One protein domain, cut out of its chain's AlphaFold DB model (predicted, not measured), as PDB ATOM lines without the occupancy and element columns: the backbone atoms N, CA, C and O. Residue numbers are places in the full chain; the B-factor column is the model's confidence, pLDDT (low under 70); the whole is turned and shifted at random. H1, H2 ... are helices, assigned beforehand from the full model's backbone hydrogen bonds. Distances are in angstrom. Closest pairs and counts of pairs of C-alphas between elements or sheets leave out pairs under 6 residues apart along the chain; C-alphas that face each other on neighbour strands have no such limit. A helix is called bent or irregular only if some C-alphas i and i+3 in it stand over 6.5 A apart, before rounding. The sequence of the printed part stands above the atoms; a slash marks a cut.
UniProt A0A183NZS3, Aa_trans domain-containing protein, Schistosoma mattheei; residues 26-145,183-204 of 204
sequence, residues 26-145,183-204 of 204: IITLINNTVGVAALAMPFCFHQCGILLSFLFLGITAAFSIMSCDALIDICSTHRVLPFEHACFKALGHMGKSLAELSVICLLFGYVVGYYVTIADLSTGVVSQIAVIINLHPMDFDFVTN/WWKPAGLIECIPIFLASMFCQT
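What this domain is: This is residues 26 to 145 and 183 to 204 of the 204 residues of the protein "Aa_trans domain-containing protein" of Schistosoma mattheei (UniProt A0A183NZS3). A long helical arm, H3b, makes the longest axis; H5 crosses it partway along and packs between it and H1 and H2, while H3a folds back at one end and packs on H2. At the other end residues 122 to 128 and 130 to 137 stick out, followed by little H4. The 142 printed residues are all-helix in class, with five named helices, H1 to H5, and no named strand. The whole is loose, with a radius of gyration of the C-alphas of 20.0 A, and spans 66 by 34 by 27 A.

How they stand to each other: H3, residues 83 to 135, was assigned as one helix by its hydrogen bonds but is bent, C-alphas 90 and 93 being 9.4 A apart; its arms are H3a, residues 83 to 90, and H3b, residues 93 to 135. The arms touch, closest at the C-alphas of Phe 88 and Lys 96, 4.7 A, at a shallow tilt of 28 degrees, opposite ways. H5, residues 186 to 200, touches residues 106 to 114 of H3b at a steep tilt of 64 degrees; the closest C-alphas are those of Tyr 110 and Pro 194, 5.8 A. H1, residues 26 to 48, touches H5 at a shallow tilt of 7 degrees, opposite ways, closest at the C-alphas of Cys 48 and Gly 188, 4.8 A. H2, residues 50 to 78, completes a bundle, helices gathered together, with H1 and H5. H2 only just touches H1, only at the corner, with 3 pairs of C-alphas within 8 A. Every O i to N i+4 pair is within hydrogen-bond range in H2, H3a, H3b and H4, residues 141 to 145, but 17 of 19 in H1 and 7 of 11 in H5.

Where its parts are: H3b measures 63.5 A, H2 41.8 A and H1 30.1 A. H1 begins at C-alpha 26, (337.954, 233.651, 331.818), and has a kink of 45 degrees near residue 42. H5 ends at C-alpha 200, (350.133, 235.976, 325.739).

The domain as a whole: Residues 146 to 182 are not printed, and C-alphas 145 and 183 are 34.7 A apart. The printed links are tight. Mean pLDDT of the printed part is 71.8, with residues 117 to 145 among those under 70.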
ATOM      1  N   ILE A  26     337.173 234.583 332.643       73.56
ATOM      2  CA  ILE A  26     337.954 233.651 331.818       73.56
ATOM      3  C   ILE A  26     337.580 233.803 330.338       73.56
ATOM      4  O   ILE A  26     338.455 233.907 329.484       73.56
ATOM      5  N   ILE A  27     336.283 233.876 330.023       73.00
ATOM      6  CA  ILE A  27     335.811 234.094 328.648       73.00
ATOM      7  C   ILE A  27     336.268 235.459 328.125       73.00
ATOM      8  O   ILE A  27     336.719 235.553 326.984       73.00
ATOM      9  N   THR A  28     336.165 236.515 328.936       78.00
ATOM     10  CA  THR A  28     336.619 237.859 328.553       78.00
ATOM     11  C   THR A  28     338.123 237.886 328.295       78.00
ATOM     12  O   THR A  28     338.550 238.442 327.285       78.00
ATOM     13  N   LEU A  29     338.907 237.233 329.153       74.19
ATOM     14  CA  LEU A  29     340.353 237.106 329.008       74.19
ATOM     15  C   LEU A  29     340.720 236.398 327.698       74.19
ATOM     16  O   LEU A  29     341.470 236.945 326.893       74.19
ATOM     17  N   ILE A  30     340.116 235.233 327.438       72.31
ATOM     18  CA  ILE A  30     340.321 234.478 326.193       72.31
ATOM     19  C   ILE A  30     339.953 235.339 324.981       72.31
ATOM     20  O   ILE A  30     340.692 235.375 323.999       72.31
ATOM     21  N   ASN A  31     338.829 236.054 325.036       75.75
ATOM     22  CA  ASN A  31     338.382 236.881 323.921       75.75
ATOM     23  C   ASN A  31     339.354 238.036 323.624       75.75
ATOM     24  O   ASN A  31     339.621 238.319 322.455       75.75
ATOM     25  N   ASN A  32     339.917 238.664 324.657       72.56
ATOM     26  CA  ASN A  32     340.898 239.735 324.491       72.56
ATOM     27  C   ASN A  32     342.227 239.210 323.929       72.56
ATOM     28  O   ASN A  32     342.732 239.761 322.950       72.56
ATOM     29  N   THR A  33     342.751 238.112 324.479       73.19
ATOM     30  CA  THR A  33     343.979 237.457 323.995       73.19
ATOM     31  C   THR A  33     343.853 237.040 322.531       73.19
ATOM     32  O   THR A  33     344.728 237.339 321.716       73.19
ATOM     33  N   VAL A  34     342.737 236.409 322.161       71.88
ATOM     34  CA  VAL A  34     342.519 235.948 320.784       71.88
ATOM     35  C   VAL A  34     342.369 237.120 319.810       71.88
ATOM     36  O   VAL A  34     342.890 237.051 318.697       71.88
ATOM     37  N   GLY A  35     341.712 238.209 320.223       67.81
ATOM     38  CA  GLY A  35     341.588 239.417 319.405       67.81
ATOM     39  C   GLY A  35     342.944 240.052 319.087       67.81
ATOM     40  O   GLY A  35     343.224 240.358 317.928       67.81
ATOM     41  N   VAL A  36     343.808 240.192 320.095       67.94
ATOM     42  CA  VAL A  36     345.165 240.734 319.920       67.94
ATOM     43  C   VAL A  36     346.024 239.804 319.059       67.94
ATOM     44  O   VAL A  36     346.665 240.263 318.113       67.94
ATOM     45  N   ALA A  37     345.990 238.494 319.322       70.38
ATOM     46  CA  ALA A  37     346.736 237.511 318.542       70.38
ATOM     47  C   ALA A  37     346.317 237.511 317.060       70.38
ATOM     48  O   ALA A  37     347.174 237.531 316.182       70.38
ATOM     49  N   ALA A  38     345.017 237.558 316.754       68.25
ATOM     50  CA  ALA A  38     344.527 237.542 315.375       68.25
ATOM     51  C   ALA A  38     345.025 238.735 314.535       68.25
ATOM     52  O   ALA A  38     345.271 238.579 313.339       68.25
ATOM     53  N   LEU A  39     345.198 239.907 315.157       65.19
ATOM     54  CA  LEU A  39     345.720 241.105 314.492       65.19
ATOM     55  C   LEU A  39     347.247 241.062 314.321       65.19
ATOM     56  O   LEU A  39     347.767 241.534 313.313       65.19
ATOM     57  N   ALA A  40     347.956 240.478 315.287       67.88
ATOM     58  CA  ALA A  40     349.416 240.441 315.337       67.88
ATOM     59  C   ALA A  40     350.053 239.344 314.470       67.88
ATOM     60  O   ALA A  40     351.080 239.569 313.832       67.88
ATOM     61  N   MET A  41     349.450 238.153 314.433       70.75
ATOM     62  CA  MET A  41     349.994 236.972 313.750       70.75
ATOM     63  C   MET A  41     350.413 237.200 312.288       70.75
ATOM     64  O   MET A  41     351.517 236.774 311.938       70.75
ATOM     65  N   PRO A  42     349.623 237.874 311.420       69.50
ATOM     66  CA  PRO A  42     350.050 238.102 310.039       69.50
ATOM     67  C   PRO A  42     351.285 239.009 309.942       69.50
ATOM     68  O   PRO A  42     352.154 238.766 309.106       69.50
ATOM     69  N   PHE A  43     351.396 240.017 310.811       70.38
ATOM     70  CA  PHE A  43     352.557 240.906 310.858       70.38
ATOM     71  C   PHE A  43     353.803 240.170 311.364       70.38
ATOM     72  O   PHE A  43     354.865 240.250 310.747       70.38
ATOM     73  N   CYS A  44     353.660 239.380 312.433       70.75
ATOM     74  CA  CYS A  44     354.759 238.598 312.987       70.75
ATOM     75  C   CYS A  44     355.319 237.602 311.963       70.75
ATOM     76  O   CYS A  44     356.529 237.576 311.738       70.75
ATOM     77  N   PHE A  45     354.463 236.844 311.267       73.06
ATOM     78  CA  PHE A  45     354.932 235.883 310.262       73.06
ATOM     79  C   PHE A  45     355.706 236.536 309.115       73.06
ATOM     80  O   PHE A  45     356.655 235.931 308.615       73.06
ATOM     81  N   HIS A  46     355.354 237.767 308.740       70.50
ATOM     82  CA  HIS A  46     356.059 238.518 307.706       70.50
ATOM     83  C   HIS A  46     357.409 239.082 308.192       70.50
ATOM     84  O   HIS A  46     358.393 239.062 307.452       70.50
ATOM     85  N   GLN A  47     357.485 239.567 309.436       70.94
ATOM     86  CA  GLN A  47     358.687 240.222 309.975       70.94
ATOM     87  C   GLN A  47     359.744 239.251 310.527       70.94
ATOM     88  O   GLN A  47     360.932 239.423 310.243       70.94
ATOM     89  N   CYS A  48     359.348 238.231 311.300       73.25
ATOM     90  CA  CYS A  48     360.286 237.304 311.958       73.25
ATOM     91  C   CYS A  48     360.387 235.913 311.300       73.25
ATOM     92  O   CYS A  48     361.323 235.160 311.589       73.25
ATOM     93  N   GLY A  49     359.495 235.603 310.353       76.38
ATOM     94  CA  GLY A  49     359.414 234.312 309.668       76.38
ATOM     95  C   GLY A  49     358.531 233.306 310.415       76.38
ATOM     96  O   GLY A  49     358.363 233.370 311.638       76.38
ATOM     97  N   ILE A  50     357.944 232.361 309.678       79.06
ATOM     98  CA  ILE A  50     356.908 231.447 310.197       79.06
ATOM     99  C   ILE A  50     357.450 230.527 311.295       79.06
ATOM    100  O   ILE A  50     356.833 230.400 312.353       79.06
ATOM    101  N   LEU A  51     358.614 229.906 311.070       79.81
ATOM    102  CA  LEU A  51     359.183 228.929 312.002       79.81
ATOM    103  C   LEU A  51     359.583 229.585 313.329       79.81
ATOM    104  O   LEU A  51     359.249 229.081 314.402       79.81
ATOM    105  N   LEU A  52     360.263 230.733 313.249       81.38
ATOM    106  CA  LEU A  52     360.722 231.473 314.421       81.38
ATOM    107  C   LEU A  52     359.541 232.004 315.244       81.38
ATOM    108  O   LEU A  52     359.557 231.899 316.469       81.38
ATOM    109  N   SER A  53     358.488 232.486 314.576       79.94
ATOM    110  CA  SER A  53     357.251 232.930 315.229       79.94
ATOM    111  C   SER A  53     356.576 231.800 316.005       79.94
ATOM    112  O   SER A  53     356.205 231.986 317.160       79.94
ATOM    113  N   PHE A  54     356.436 230.611 315.403       81.81
ATOM    114  CA  PHE A  54     355.798 229.462 316.059       81.81
ATOM    115  C   PHE A  54     356.578 228.995 317.293       81.81
ATOM    116  O   PHE A  54     355.989 228.698 318.334       81.81
ATOM    117  N   LEU A  55     357.909 228.971 317.192       84.75
ATOM    118  CA  LEU A  55     358.791 228.621 318.302       84.75
ATOM    119  C   LEU A  55     358.683 229.647 319.438       84.75
ATOM    120  O   LEU A  55     358.521 229.266 320.596       84.75
ATOM    121  N   PHE A  56     358.708 230.942 319.115       81.00
ATOM    122  CA  PHE A  56     358.611 232.009 320.112       81.00
ATOM    123  C   PHE A  56     357.234 232.051 320.790       81.00
ATOM    124  O   PHE A  56     357.148 232.232 322.007       81.00
ATOM    125  N   LEU A  57     356.162 231.798 320.035       80.56
ATOM    126  CA  LEU A  57     354.812 231.621 320.574       80.56
ATOM    127  C   LEU A  57     354.735 230.452 321.551       80.56
ATOM    128  O   LEU A  57     354.182 230.610 322.636       80.56
ATOM    129  N   GLY A  58     355.318 229.303 321.199       80.38
ATOM    130  CA  GLY A  58     355.362 228.134 322.079       80.38
ATOM    131  C   GLY A  58     356.114 228.410 323.383       80.38
ATOM    132  O   GLY A  58     355.621 228.076 324.460       80.38
ATOM    133  N   ILE A  59     357.271 229.076 323.302       82.94
ATOM    134  CA  ILE A  59     358.057 229.463 324.485       82.94
ATOM    135  C   ILE A  59     357.273 230.440 325.362       82.94
ATOM    136  O   ILE A  59     357.195 230.253 326.576       82.94
ATOM    137  N   THR A  60     356.667 231.461 324.756       78.81
ATOM    138  CA  THR A  60     355.897 232.468 325.496       78.81
ATOM    139  C   THR A  60     354.670 231.837 326.153       78.81
ATOM    140  O   THR A  60     354.388 232.119 327.313       78.81
ATOM    141  N   ALA A  61     353.989 230.908 325.471       79.94
ATOM    142  CA  ALA A  61     352.884 230.140 326.042       79.94
ATOM    143  C   ALA A  61     353.320 229.311 327.257       79.94
ATOM    144  O   ALA A  61     352.660 229.353 328.293       79.94
ATOM    145  N   ALA A  62     354.442 228.592 327.153       80.25
ATOM    146  CA  ALA A  62     354.977 227.809 328.262       80.25
ATOM    147  C   ALA A  62     355.326 228.701 329.465       80.25
ATOM    148  O   ALA A  62     354.946 228.388 330.593       80.25
ATOM    149  N   PHE A  63     355.979 229.842 329.225       81.25
ATOM    150  CA  PHE A  63     356.323 230.795 330.279       81.25
ATOM    151  C   PHE A  63     355.079 231.409 330.942       81.25
ATOM    152  O   PHE A  63     355.040 231.536 332.168       81.25
ATOM    153  N   SER A  64     354.040 231.733 330.163       79.81
ATOM    154  CA  SER A  64     352.760 232.217 330.693       79.81
ATOM    155  C   SER A  64     352.073 231.172 331.574       79.81
ATOM    156  O   SER A  64     351.612 231.517 332.657       79.81
ATOM    157  N   ILE A  65     352.043 229.897 331.162       81.06
ATOM    158  CA  ILE A  65     351.458 228.810 331.968       81.06
ATOM    159  C   ILE A  65     352.213 228.669 333.293       81.06
ATOM    160  O   ILE A  65     351.600 228.733 334.354       81.06
ATOM    161  N   MET A  66     353.546 228.590 333.241       78.75
ATOM    162  CA  MET A  66     354.378 228.493 334.447       78.75
ATOM    163  C   MET A  66     354.181 229.687 335.392       78.75
ATOM    164  O   MET A  66     354.146 229.515 336.610       78.75
ATOM    165  N   SER A  67     354.041 230.894 334.841       81.00
ATOM    166  CA  SER A  67     353.813 232.112 335.626       81.00
ATOM    167  C   SER A  67     352.434 232.114 336.287       81.00
ATOM    168  O   SER A  67     352.316 232.478 337.457       81.00
ATOM    169  N   CYS A  68     351.397 231.684 335.562       79.56
ATOM    170  CA  CYS A  68     350.041 231.556 336.089       79.56
ATOM    171  C   CYS A  68     349.964 230.505 337.201       79.56
ATOM    172  O   CYS A  68     349.381 230.790 338.244       79.56
ATOM    173  N   ASP A  69     350.587 229.340 337.018       80.00
ATOM    174  CA  ASP A  69     350.605 228.276 338.027       80.00
ATOM    175  C   ASP A  69     351.303 228.748 339.311       80.00
ATOM    176  O   ASP A  69     350.736 228.662 340.402       80.00
ATOM    177  N   ALA A  70     352.484 229.366 339.179       80.00
ATOM    178  CA  ALA A  70     353.201 229.941 340.317       80.00
ATOM    179  C   ALA A  70     352.381 231.031 341.029       80.00
ATOM    180  O   ALA A  70     352.372 231.111 342.260       80.00
ATOM    181  N   LEU A  71     351.668 231.871 340.274       79.12
ATOM    182  CA  LEU A  71     350.830 232.914 340.850       79.12
ATOM    183  C   LEU A  71     349.623 232.332 341.599       79.12
ATOM    184  O   LEU A  71     349.312 232.788 342.701       79.12
ATOM    185  N   ILE A  72     348.961 231.322 341.033       81.50
ATOM    186  CA  ILE A  72     347.838 230.630 341.676       81.50
ATOM    187  C   ILE A  72     348.294 230.001 342.998       81.50
ATOM    188  O   ILE A  72     347.604 230.158 344.011       81.50
ATOM    189  N   ASP A  73     349.471 229.376 343.029       80.25
ATOM    190  CA  ASP A  73     350.041 228.780 344.241       80.25
ATOM    191  C   ASP A  73     350.313 229.825 345.336       80.25
ATOM    192  O   ASP A  73     349.951 229.630 346.506       80.25
ATOM    193  N   ILE A  74     350.890 230.974 344.968       75.75
ATOM    194  CA  ILE A  74     351.151 232.087 345.895       75.75
ATOM    195  C   ILE A  74     349.828 232.667 346.422       75.75
ATOM    196  O   ILE A  74     349.666 232.853 347.633       75.75
ATOM    197  N   CYS A  75     348.856 232.918 345.542       75.94
ATOM    198  CA  CYS A  75     347.543 233.448 345.911       75.94
ATOM    199  C   CYS A  75     346.770 232.485 346.823       75.94
ATOM    200  O   CYS A  75     346.177 232.921 347.816       75.94
ATOM    201  N   SER A  76     346.824 231.180 346.542       78.31
ATOM    202  CA  SER A  76     346.209 230.124 347.359       78.31
ATOM    203  C   SER A  76     346.833 230.058 348.758       78.31
ATOM    204  O   SER A  76     346.121 230.045 349.769       78.31
ATOM    205  N   THR A  77     348.164 230.125 348.831       77.19
ATOM    206  CA  THR A  77     348.918 230.084 350.094       77.19
ATOM    207  C   THR A  77     348.646 231.311 350.963       77.19
ATOM    208  O   THR A  77     348.469 231.207 352.180       77.19
ATOM    209  N   HIS A  78     348.583 232.496 350.355       74.06
ATOM    210  CA  HIS A  78     348.491 233.757 351.086       74.06
ATOM    211  C   HIS A  78     347.070 234.323 351.232       74.06
ATOM    212  O   HIS A  78     346.902 235.271 352.014       74.06
ATOM    213  N   ARG A  79     346.077 233.728 350.545       72.12
ATOM    214  CA  ARG A  79     344.660 234.140 350.468       72.12
ATOM    215  C   ARG A  79     344.475 235.619 350.132       72.12
ATOM    216  O   ARG A  79     343.697 236.326 350.770       72.12
ATOM    217  N   VAL A  80     345.231 236.093 349.150       69.25
ATOM    218  CA  VAL A  80     345.191 237.476 348.670       69.25
ATOM    219  C   VAL A  80     344.881 237.473 347.181       69.25
ATOM    220  O   VAL A  80     345.431 236.676 346.433       69.25
ATOM    221  N   LEU A  81     343.951 238.339 346.787       65.69
ATOM    222  CA  LEU A  81     343.475 238.494 345.411       65.69
ATOM    223  C   LEU A  81     344.330 239.458 344.564       65.69
ATOM    224  O   LEU A  81     344.519 239.167 343.388       65.69
ATOM    225  N   PRO A  82     344.865 240.582 345.096       75.00
ATOM    226  CA  PRO A  82     345.684 241.480 344.288       75.00
ATOM    227  C   PRO A  82     347.096 240.916 344.092       75.00
ATOM    228  O   PRO A  82     347.772 240.604 345.077       75.00
ATOM    229  N   PHE A  83     347.564 240.879 342.840       74.00
ATOM    230  CA  PHE A  83     348.911 240.430 342.450       74.00
ATOM    231  C   PHE A  83     350.023 241.122 343.258       74.00
ATOM    232  O   PHE A  83     350.874 240.470 343.857       74.00
ATOM    233  N   GLU A  84     349.962 242.446 343.378       76.12
ATOM    234  CA  GLU A  84     350.968 243.256 344.081       76.12
ATOM    235  C   GLU A  84     351.043 242.918 345.576       76.12
ATOM    236  O   GLU A  84     352.121 242.869 346.173       76.12
ATOM    237  N   HIS A  85     349.887 242.645 346.189       74.69
ATOM    238  CA  HIS A  85     349.796 242.251 347.593       74.69
ATOM    239  C   HIS A  85     350.235 240.799 347.809       74.69
ATOM    240  O   HIS A  85     350.812 240.490 348.856       74.69
ATOM    241  N   ALA A  86     350.012 239.919 346.829       75.94
ATOM    242  CA  ALA A  86     350.559 238.564 346.819       75.94
ATOM    243  C   ALA A  86     352.093 238.594 346.785       75.94
ATOM    244  O   ALA A  86     352.740 237.984 347.640       75.94
ATOM    245  N   CYS A  87     352.675 239.402 345.896       75.62
ATOM    246  CA  CYS A  87     354.122 239.605 345.814       75.62
ATOM    247  C   CYS A  87     354.696 240.266 347.075       75.62
ATOM    248  O   CYS A  87     355.757 239.853 347.542       75.62
ATOM    249  N   PHE A  88     353.987 241.229 347.674       80.94
ATOM    250  CA  PHE A  88     354.400 241.834 348.945       80.94
ATOM    251  C   PHE A  88     354.500 240.799 350.070       80.94
ATOM    252  O   PHE A  88     355.424 240.840 350.880       80.94
ATOM    253  N   LYS A  89     353.557 239.857 350.129       78.44
ATOM    254  CA  LYS A  89     353.506 238.858 351.200       78.44
ATOM    255  C   LYS A  89     354.476 237.692 350.982       78.44
ATOM    256  O   LYS A  89     354.933 237.118 351.966       78.44
ATOM    257  N   ALA A  90     354.810 237.383 349.729       81.06
ATOM    258  CA  ALA A  90     355.772 236.338 349.373       81.06
ATOM    259  C   ALA A  90     357.237 236.813 349.427       81.06
ATOM    260  O   ALA A  90     358.098 236.098 349.931       81.06
ATOM    261  N   LEU A  91     357.526 238.016 348.917       81.81
ATOM    262  CA  LEU A  91     358.890 238.536 348.700       81.81
ATOM    263  C   LEU A  91     359.170 239.862 349.435       81.81
ATOM    264  O   LEU A  91     360.246 240.446 349.288       81.81
ATOM    265  N   GLY A  92     358.220 240.372 350.221       87.00
ATOM    266  CA  GLY A  92     358.359 241.635 350.946       87.00
ATOM    267  C   GLY A  92     358.241 242.874 350.050       87.00
ATOM    268  O   GLY A  92     357.726 242.840 348.931       87.00
ATOM    269  N   HIS A  93     358.751 244.006 350.542       84.44
ATOM    270  CA  HIS A  93     358.665 245.300 349.849       84.44
ATOM    271  C   HIS A  93     359.355 245.300 348.473       84.44
ATOM    272  O   HIS A  93     358.866 245.931 347.536       84.44
ATOM    273  N   MET A  94     360.469 244.572 348.330       83.62
ATOM    274  CA  MET A  94     361.177 244.458 347.050       83.62
ATOM    275  C   MET A  94     360.340 243.726 345.999       83.62
ATOM    276  O   MET A  94     360.293 244.163 344.852       83.62
ATOM    277  N   GLY A  95     359.628 242.665 346.394       83.31
ATOM    278  CA  GLY A  95     358.736 241.929 345.497       83.31
ATOM    279  C   GLY A  95     357.589 242.784 344.970       83.31
ATOM    280  O   GLY A  95     357.288 242.737 343.781       83.31
ATOM    281  N   LYS A  96     356.997 243.618 345.833       85.19
ATOM    282  CA  LYS A  96     355.950 244.567 345.434       85.19
ATOM    283  C   LYS A  96     356.455 245.572 344.395       85.19
ATOM    284  O   LYS A  96     355.844 245.721 343.345       85.19
ATOM    285  N   SER A  97     357.584 246.228 344.671       86.00
ATOM    286  CA  SER A  97     358.124 247.250 343.768       86.00
ATOM    287  C   SER A  97     358.561 246.664 342.421       86.00
ATOM    288  O   SER A  97     358.345 247.295 341.390       86.00
ATOM    289  N   LEU A  98     359.122 245.448 342.408       87.06
ATOM    290  CA  LEU A  98     359.501 244.765 341.170       87.06
ATOM    291  C   LEU A  98     358.273 244.360 340.341       87.06
ATOM    292  O   LEU A  98     358.286 244.524 339.123       87.06
ATOM    293  N   ALA A  99     357.212 243.877 340.994       85.19
ATOM    294  CA  ALA A  99     355.941 243.562 340.349       85.19
ATOM    295  C   ALA A  99     355.323 244.809 339.691       85.19
ATOM    296  O   ALA A  99     355.053 244.792 338.491       85.19
ATOM    297  N   GLU A 100     355.191 245.913 340.432       84.88
ATOM    298  CA  GLU A 100     354.671 247.187 339.913       84.88
ATOM    299  C   GLU A 100     355.515 247.708 338.738       84.88
ATOM    300  O   GLU A 100     354.979 248.039 337.678       84.88
ATOM    301  N   LEU A 101     356.847 247.709 338.880       88.38
ATOM    302  CA  LEU A 101     357.757 248.139 337.817       88.38
ATOM    303  C   LEU A 101     357.625 247.260 336.565       88.38
ATOM    304  O   LEU A 101     357.618 247.780 335.452       88.38
ATOM    305  N   SER A 102     357.480 245.941 336.733       85.50
ATOM    306  CA  SER A 102     357.341 245.008 335.610       85.50
ATOM    307  C   SER A 102     356.068 245.257 334.794       85.50
ATOM    308  O   SER A 102     356.128 245.275 333.564       85.50
ATOM    309  N   VAL A 103     354.943 245.539 335.460       83.69
ATOM    310  CA  VAL A 103     353.666 245.850 334.803       83.69
ATOM    311  C   VAL A 103     353.755 247.187 334.068       83.69
ATOM    312  O   VAL A 103     353.330 247.286 332.916       83.69
ATOM    313  N   ILE A 104     354.369 248.203 334.681       87.31
ATOM    314  CA  ILE A 104     354.573 249.513 334.046       87.31
ATOM    315  C   ILE A 104     355.455 249.382 332.797       87.31
ATOM    316  O   ILE A 104     355.096 249.898 331.738       87.31
ATOM    317  N   CYS A 105     356.584 248.671 332.886       85.31
ATOM    318  CA  CYS A 105     357.470 248.442 331.742       85.31
ATOM    319  C   CYS A 105     356.773 247.663 330.618       85.31
ATOM    320  O   CYS A 105     356.946 248.006 329.447       85.31
ATOM    321  N   LEU A 106     355.958 246.659 330.957       78.44
ATOM    322  CA  LEU A 106     355.180 245.891 329.984       78.44
ATOM    323  C   LEU A 106     354.152 246.774 329.260       78.44
ATOM    324  O   LEU A 106     354.093 246.761 328.032       78.44
ATOM    325  N   LEU A 107     353.379 247.574 330.003       81.38
ATOM    326  CA  LEU A 107     352.385 248.495 329.439       81.38
ATOM    327  C   LEU A 107     353.036 249.581 328.575       81.38
ATOM    328  O   LEU A 107     352.518 249.928 327.514       81.38
ATOM    329  N   PHE A 108     354.189 250.100 328.989       82.38
ATOM    330  CA  PHE A 108     354.937 251.064 328.188       82.38
ATOM    331  C   PHE A 108     355.438 250.436 326.878       82.38
ATOM    332  O   PHE A 108     355.230 251.001 325.804       82.38
ATOM    333  N   GLY A 109     356.024 249.235 326.948       76.31
ATOM    334  CA  GLY A 109     356.449 248.480 325.767       76.31
ATOM    335  C   GLY A 109     355.290 248.159 324.821       76.31
ATOM    336  O   GLY A 109     355.444 248.274 323.606       76.31
ATOM    337  N   TYR A 110     354.112 247.843 325.370       75.06
ATOM    338  CA  TYR A 110     352.876 247.667 324.607       75.06
ATOM    339  C   TYR A 110     352.521 248.927 323.816       75.06
ATOM    340  O   TYR A 110     352.356 248.858 322.600       75.06
ATOM    341  N   VAL A 111     352.455 250.092 324.468       79.19
ATOM    342  CA  VAL A 111     352.091 251.354 323.801       79.19
ATOM    343  C   VAL A 111     353.071 251.692 322.677       79.19
ATOM    344  O   VAL A 111     352.641 252.044 321.579       79.19
ATOM    345  N   VAL A 112     354.376 251.539 322.921       77.50
ATOM    346  CA  VAL A 112     355.411 251.800 321.908       77.50
ATOM    347  C   VAL A 112     355.297 250.820 320.737       77.50
ATOM    348  O   VAL A 112     355.269 251.254 319.586       77.50
ATOM    349  N   GLY A 113     355.167 249.517 321.009       71.88
ATOM    350  CA  GLY A 113     355.031 248.492 319.970       71.88
ATOM    351  C   GLY A 113     353.778 248.681 319.113       71.88
ATOM    352  O   GLY A 113     353.841 248.580 317.887       71.88
ATOM    353  N   TYR A 114     352.652 249.041 319.734       69.31
ATOM    354  CA  TYR A 114     351.427 249.382 319.010       69.31
ATOM    355  C   TYR A 114     351.595 250.626 318.146       69.31
ATOM    356  O   TYR A 114     351.141 250.632 317.005       69.31
ATOM    357  N   TYR A 115     352.256 251.665 318.657       69.75
ATOM    358  CA  TYR A 115     352.478 252.890 317.897       69.75
ATOM    359  C   TYR A 115     353.332 252.643 316.647       69.75
ATOM    360  O   TYR A 115     352.955 253.084 315.561       69.75
ATOM    361  N   VAL A 116     354.428 251.887 316.781       70.19
ATOM    362  CA  VAL A 116     355.290 251.501 315.649       70.19
ATOM    363  C   VAL A 116     354.508 250.664 314.638       70.19
ATOM    364  O   VAL A 116     354.459 251.010 313.462       70.19
ATOM    365  N   THR A 117     353.786 249.641 315.102       65.25
ATOM    366  CA  THR A 117     352.991 248.773 314.218       65.25
ATOM    367  C   THR A 117     351.911 249.561 313.464       65.25
ATOM    368  O   THR A 117     351.687 249.345 312.274       65.25
ATOM    369  N   ILE A 118     351.242 250.508 314.130       66.62
ATOM    370  CA  ILE A 118     350.251 251.387 313.492       66.62
ATOM    371  C   ILE A 118     350.923 252.318 312.476       66.62
ATOM    372  O   ILE A 118     350.348 252.552 311.414       66.62
ATOM    373  N   ALA A 119     352.118 252.839 312.762       65.00
ATOM    374  CA  ALA A 119     352.862 253.687 311.832       65.00
ATOM    375  C   ALA A 119     353.276 252.924 310.557       65.00
ATOM    376  O   ALA A 119     353.089 253.437 309.446       65.00
ATOM    377  N   ASP A 120     353.738 251.682 310.696       64.31
ATOM    378  CA  ASP A 120     354.117 250.817 309.569       64.31
ATOM    379  C   ASP A 120     352.906 250.436 308.705       64.31
ATOM    380  O   ASP A 120     352.946 250.501 307.475       64.31
ATOM    381  N   LEU A 121     351.776 250.108 309.336       62.00
ATOM    382  CA  LEU A 121     350.535 249.811 308.615       62.00
ATOM    383  C   LEU A 121     349.952 251.065 307.945       62.00
ATOM    384  O   LEU A 121     349.451 250.996 306.822       62.00
ATOM    385  N   SER A 122     350.034 252.217 308.613       57.16
ATOM    386  CA  SER A 122     349.544 253.498 308.100       57.16
ATOM    387  C   SER A 122     350.288 253.919 306.836       57.16
ATOM    388  O   SER A 122     349.654 254.274 305.846       57.16
ATOM    389  N   THR A 123     351.619 253.817 306.812       60.53
ATOM    390  CA  THR A 123     352.411 254.171 305.621       60.53
ATOM    391  C   THR A 123     352.098 253.266 304.428       60.53
ATOM    392  O   THR A 123     351.920 253.767 303.313       60.53
ATOM    393  N   GLY A 124     351.917 251.962 304.657       60.16
ATOM    394  CA  GLY A 124     351.463 251.024 303.626       60.16
ATOM    395  C   GLY A 124     350.088 251.392 303.055       60.16
ATOM    396  O   GLY A 124     349.925 251.479 301.837       60.16
ATOM    397  N   VAL A 125     349.115 251.698 303.917       60.44
ATOM    398  CA  VAL A 125     347.751 252.076 303.506       60.44
ATOM    399  C   VAL A 125     347.723 253.437 302.802       60.44
ATOM    400  O   VAL A 125     347.080 253.574 301.763       60.44
ATOM    401  N   VAL A 126     348.457 254.435 303.304       56.44
ATOM    402  CA  VAL A 126     348.549 255.768 302.687       56.44
ATOM    403  C   VAL A 126     349.187 255.690 301.302       56.44
ATOM    404  O   VAL A 126     348.724 256.379 300.397       56.44
ATOM    405  N   SER A 127     350.183 254.824 301.093       55.59
ATOM    406  CA  SER A 127     350.783 254.632 299.766       55.59
ATOM    407  C   SER A 127     349.784 254.057 298.752       55.59
ATOM    408  O   SER A 127     349.699 254.543 297.625       55.59
ATOM    409  N   GLN A 128     348.952 253.095 299.167       59.28
ATOM    410  CA  GLN A 128     347.909 252.522 298.314       59.28
ATOM    411  C   GLN A 128     346.796 253.533 298.030       59.28
ATOM    412  O   GLN A 128     346.354 253.659 296.890       59.28
ATOM    413  N   ILE A 129     346.393 254.315 299.034       55.56
ATOM    414  CA  ILE A 129     345.408 255.390 298.873       55.56
ATOM    415  C   ILE A 129     345.955 256.494 297.953       55.56
ATOM    416  O   ILE A 129     345.229 256.962 297.084       55.56
ATOM    417  N   ALA A 130     347.229 256.876 298.066       54.34
ATOM    418  CA  ALA A 130     347.850 257.888 297.208       54.34
ATOM    419  C   ALA A 130     347.949 257.444 295.735       54.34
ATOM    420  O   ALA A 130     347.770 258.269 294.837       54.34
ATOM    421  N   VAL A 131     348.188 256.153 295.476       58.03
ATOM    422  CA  VAL A 131     348.168 255.574 294.120       58.03
ATOM    423  C   VAL A 131     346.742 255.516 293.562       58.03
ATOM    424  O   VAL A 131     346.532 255.878 292.406       58.03
ATOM    425  N   ILE A 132     345.750 255.141 294.378       54.97
ATOM    426  CA  ILE A 132     344.332 255.115 293.975       54.97
ATOM    427  C   ILE A 132     343.815 256.533 293.682       54.97
ATOM    428  O   ILE A 132     343.179 256.743 292.653       54.97
ATOM    429  N   ILE A 133     344.149 257.521 294.520       57.19
ATOM    430  CA  ILE A 133     343.773 258.933 294.321       57.19
ATOM    431  C   ILE A 133     344.404 259.513 293.042       57.19
ATOM    432  O   ILE A 133     343.791 260.362 292.399       57.19
ATOM    433  N   ASN A 134     345.596 259.055 292.641       55.25
ATOM    434  CA  ASN A 134     346.225 259.485 291.386       55.25
ATOM    435  C   ASN A 134     345.624 258.824 290.130       55.25
ATOM    436  O   ASN A 134     345.806 259.364 289.041       55.25
ATOM    437  N   LEU A 135     344.915 257.692 290.246       53.62
ATOM    438  CA  LEU A 135     344.315 256.989 289.098       53.62
ATOM    439  C   LEU A 135     342.790 257.161 288.965       53.62
ATOM    440  O   LEU A 135     342.263 256.939 287.874       53.62
ATOM    441  N   HIS A 136     342.064 257.562 290.013       50.91
ATOM    442  CA  HIS A 136     340.621 257.813 289.920       50.91
ATOM    443  C   HIS A 136     340.129 258.769 291.022       50.91
ATOM    444  O   HIS A 136     340.545 258.625 292.176       50.91
ATOM    445  N   PRO A 137     339.220 259.724 290.735       52.03
ATOM    446  CA  PRO A 137     338.524 260.438 291.797       52.03
ATOM    447  C   PRO A 137     337.682 259.430 292.595       52.03
ATOM    448  O   PRO A 137     336.972 258.611 292.027       52.03
ATOM    449  N   MET A 138     337.839 259.474 293.917       54.59
ATOM    450  CA  MET A 138     337.330 258.517 294.904       54.59
ATOM    451  C   MET A 138     335.903 258.006 294.650       54.59
ATOM    452  O   MET A 138     334.940 258.749 294.847       54.59
ATOM    453  N   ASP A 139     335.760 256.708 294.373       51.59
ATOM    454  CA  ASP A 139     334.479 256.027 294.550       51.59
ATOM    455  C   ASP A 139     334.215 255.818 296.048       51.59
ATOM    456  O   ASP A 139     334.946 255.143 296.781       51.59
ATOM    457  N   PHE A 140     333.128 256.435 296.502       52.16
ATOM    458  CA  PHE A 140     332.620 256.506 297.876       52.16
ATOM    459  C   PHE A 140     332.303 255.127 298.507       52.16
ATOM    460  O   PHE A 140     332.012 255.025 299.702       52.16
ATOM    461  N   ASP A 141     332.393 254.048 297.725       54.31
ATOM    462  CA  ASP A 141     332.067 252.673 298.112       54.31
ATOM    463  C   ASP A 141     333.145 251.974 298.958       54.31
ATOM    464  O   ASP A 141     332.853 251.010 299.675       54.31
ATOM    465  N   PHE A 142     334.391 252.457 298.950       48.28
ATOM    466  CA  PHE A 142     335.443 251.885 299.801       48.28
ATOM    467  C   PHE A 142     335.258 252.275 301.276       48.28
ATOM    468  O   PHE A 142     335.378 251.440 302.176       48.28
ATOM    469  N   VAL A 143     334.886 253.533 301.531       53.12
ATOM    470  CA  VAL A 143     334.682 254.063 302.889       53.12
ATOM    471  C   VAL A 143     333.460 253.418 303.552       53.12
ATOM    472  O   VAL A 143     333.510 253.062 304.730       53.12
ATOM    473  N   THR A 144     332.384 253.182 302.796       49.22
ATOM    474  CA  THR A 144     331.173 252.525 303.318       49.22
ATOM    475  C   THR A 144     331.390 251.032 303.598       49.22
ATOM    476  O   THR A 144     330.835 250.509 304.568       49.22
ATOM    477  N   ASN A 145     332.239 250.340 302.830       50.91
ATOM    478  CA  ASN A 145     332.628 248.953 303.114       50.91
ATOM    479  C   ASN A 145     333.577 248.831 304.317       50.91
ATOM    480  O   ASN A 145     333.434 247.901 305.116       50.91
ATOM    481  N   TRP A 183     362.284 231.902 305.991       67.69
ATOM    482  CA  TRP A 183     361.994 230.980 307.097       67.69
ATOM    483  C   TRP A 183     362.533 231.457 308.449       67.69
ATOM    484  O   TRP A 183     362.004 231.082 309.497       67.69
ATOM    485  N   TRP A 184     363.586 232.277 308.426       68.50
ATOM    486  CA  TRP A 184     364.329 232.680 309.612       68.50
ATOM    487  C   TRP A 184     364.877 234.103 309.458       68.50
ATOM    488  O   TRP A 184     365.921 234.308 308.836       68.50
ATOM    489  N   LYS A 185     364.186 235.098 310.030       75.75
ATOM    490  CA  LYS A 185     364.622 236.504 310.003       75.75
ATOM    491  C   LYS A 185     364.641 237.092 311.422       75.75
ATOM    492  O   LYS A 185     363.668 237.698 311.858       75.75
ATOM    493  N   PRO A 186     365.755 236.963 312.162       72.25
ATOM    494  CA  PRO A 186     365.826 237.403 313.555       72.25
ATOM    495  C   PRO A 186     365.821 238.932 313.701       72.25
ATOM    496  O   PRO A 186     365.512 239.430 314.777       72.25
ATOM    497  N   ALA A 187     366.121 239.683 312.634       73.50
ATOM    498  CA  ALA A 187     366.134 241.146 312.656       73.50
ATOM    499  C   ALA A 187     364.765 241.750 313.021       73.50
ATOM    500  O   ALA A 187     364.714 242.705 313.787       73.50
ATOM    501  N   GLY A 188     363.666 241.155 312.540       69.12
ATOM    502  CA  GLY A 188     362.305 241.592 312.873       69.12
ATOM    503  C   GLY A 188     361.797 241.064 314.218       69.12
ATOM    504  O   GLY A 188     360.743 241.480 314.684       69.12
ATOM    505  N   LEU A 189     362.530 240.156 314.882       74.88
ATOM    506  CA  LEU A 189     362.078 239.554 316.141       74.88
ATOM    507  C   LEU A 189     361.956 240.601 317.253       74.88
ATOM    508  O   LEU A 189     361.010 240.550 318.029       74.88
ATOM    509  N   ILE A 190     362.883 241.559 317.313       74.62
ATOM    510  CA  ILE A 190     362.936 242.578 318.372       74.62
ATOM    511  C   ILE A 190     361.681 243.463 318.359       74.62
ATOM    512  O   ILE A 190     361.157 243.793 319.421       74.62
ATOM    513  N   GLU A 191     361.157 243.774 317.174       70.38
ATOM    514  CA  GLU A 191     359.909 244.527 317.000       70.38
ATOM    515  C   GLU A 191     358.672 243.690 317.357       70.38
ATOM    516  O   GLU A 191     357.681 244.224 317.854       70.38
ATOM    517  N   CYS A 192     358.730 242.368 317.164       72.00
ATOM    518  CA  CYS A 192     357.618 241.463 317.460       72.00
ATOM    519  C   CYS A 192     357.546 241.019 318.933       72.00
ATOM    520  O   CYS A 192     356.473 240.613 319.379       72.00
ATOM    521  N   ILE A 193     358.637 241.095 319.710       76.75
ATOM    522  CA  ILE A 193     358.665 240.680 321.129       76.75
ATOM    523  C   ILE A 193     357.554 241.354 321.959       76.75
ATOM    524  O   ILE A 193     356.804 240.626 322.615       76.75
ATOM    525  N   PRO A 194     357.371 242.691 321.933       72.94
ATOM    526  CA  PRO A 194     356.318 243.350 322.706       72.94
ATOM    527  C   PRO A 194     354.919 242.864 322.320       72.94
ATOM    528  O   PRO A 194     354.055 242.739 323.181       72.94
ATOM    529  N   ILE A 195     354.710 242.545 321.042       74.81
ATOM    530  CA  ILE A 195     353.431 242.085 320.498       74.81
ATOM    531  C   ILE A 195     353.136 240.649 320.956       74.81
ATOM    532  O   ILE A 195     352.027 240.350 321.401       74.81
ATOM    533  N   PHE A 196     354.136 239.765 320.908       74.94
ATOM    534  CA  PHE A 196     354.007 238.396 321.410       74.94
ATOM    535  C   PHE A 196     353.716 238.372 322.907       74.94
ATOM    536  O   PHE A 196     352.769 237.706 323.333       74.94
ATOM    537  N   LEU A 197     354.467 239.148 323.689       74.31
ATOM    538  CA  LEU A 197     354.236 239.286 325.123       74.31
ATOM    539  C   LEU A 197     352.833 239.851 325.390       74.31
ATOM    540  O   LEU A 197     352.081 239.262 326.159       74.31
ATOM    541  N   ALA A 198     352.420 240.908 324.690       70.38
ATOM    542  CA  ALA A 198     351.085 241.490 324.819       70.38
ATOM    543  C   ALA A 198     349.945 240.509 324.518       70.38
ATOM    544  O   ALA A 198     348.905 240.553 325.171       70.38
ATOM    545  N   SER A 199     350.132 239.635 323.527       69.81
ATOM    546  CA  SER A 199     349.122 238.646 323.154       69.81
ATOM    547  C   SER A 199     348.980 237.523 324.185       69.81
ATOM    548  O   SER A 199     347.883 237.002 324.358       69.81
ATOM    549  N   MET A 200     350.062 237.170 324.886       66.69
ATOM    550  CA  MET A 200     350.133 235.976 325.739       66.69
ATOM    551  C   MET A 200     350.169 236.273 327.241       66.69
ATOM    552  O   MET A 200     350.013 235.344 328.039       66.69
ATOM    553  N   PHE A 201     350.372 237.527 327.652       64.81
ATOM    554  CA  PHE A 201     350.167 237.923 329.040       64.81
ATOM    555  C   PHE A 201     348.670 237.922 329.344       64.81
ATOM    556  O   PHE A 201     347.881 238.591 328.675       64.81
ATOM    557  N   CYS A 202     348.279 237.174 330.378       56.25
ATOM    558  CA  CYS A 202     346.953 237.305 330.961       56.25
ATOM    559  C   CYS A 202     346.788 238.764 331.398       56.25
ATOM    560  O   CYS A 202     347.479 239.204 332.314       56.25
ATOM    561  N   GLN A 203     345.915 239.518 330.725       51.06
ATOM    562  CA  GLN A 203     345.469 240.822 331.209       51.06
ATOM    563  C   GLN A 203     344.808 240.603 332.576       51.06
ATOM    564  O   GLN A 203     343.678 240.122 332.644       51.06
ATOM    565  N   THR A 204     345.562 240.860 333.646       40.28
ATOM    566  CA  THR A 204     345.084 240.870 335.036       40.28
ATOM    567  C   THR A 204     344.101 241.997 335.269       40.28
ATOM    568  O   THR A 204     344.407 243.121 334.806       40.28
TER     569      THR A 204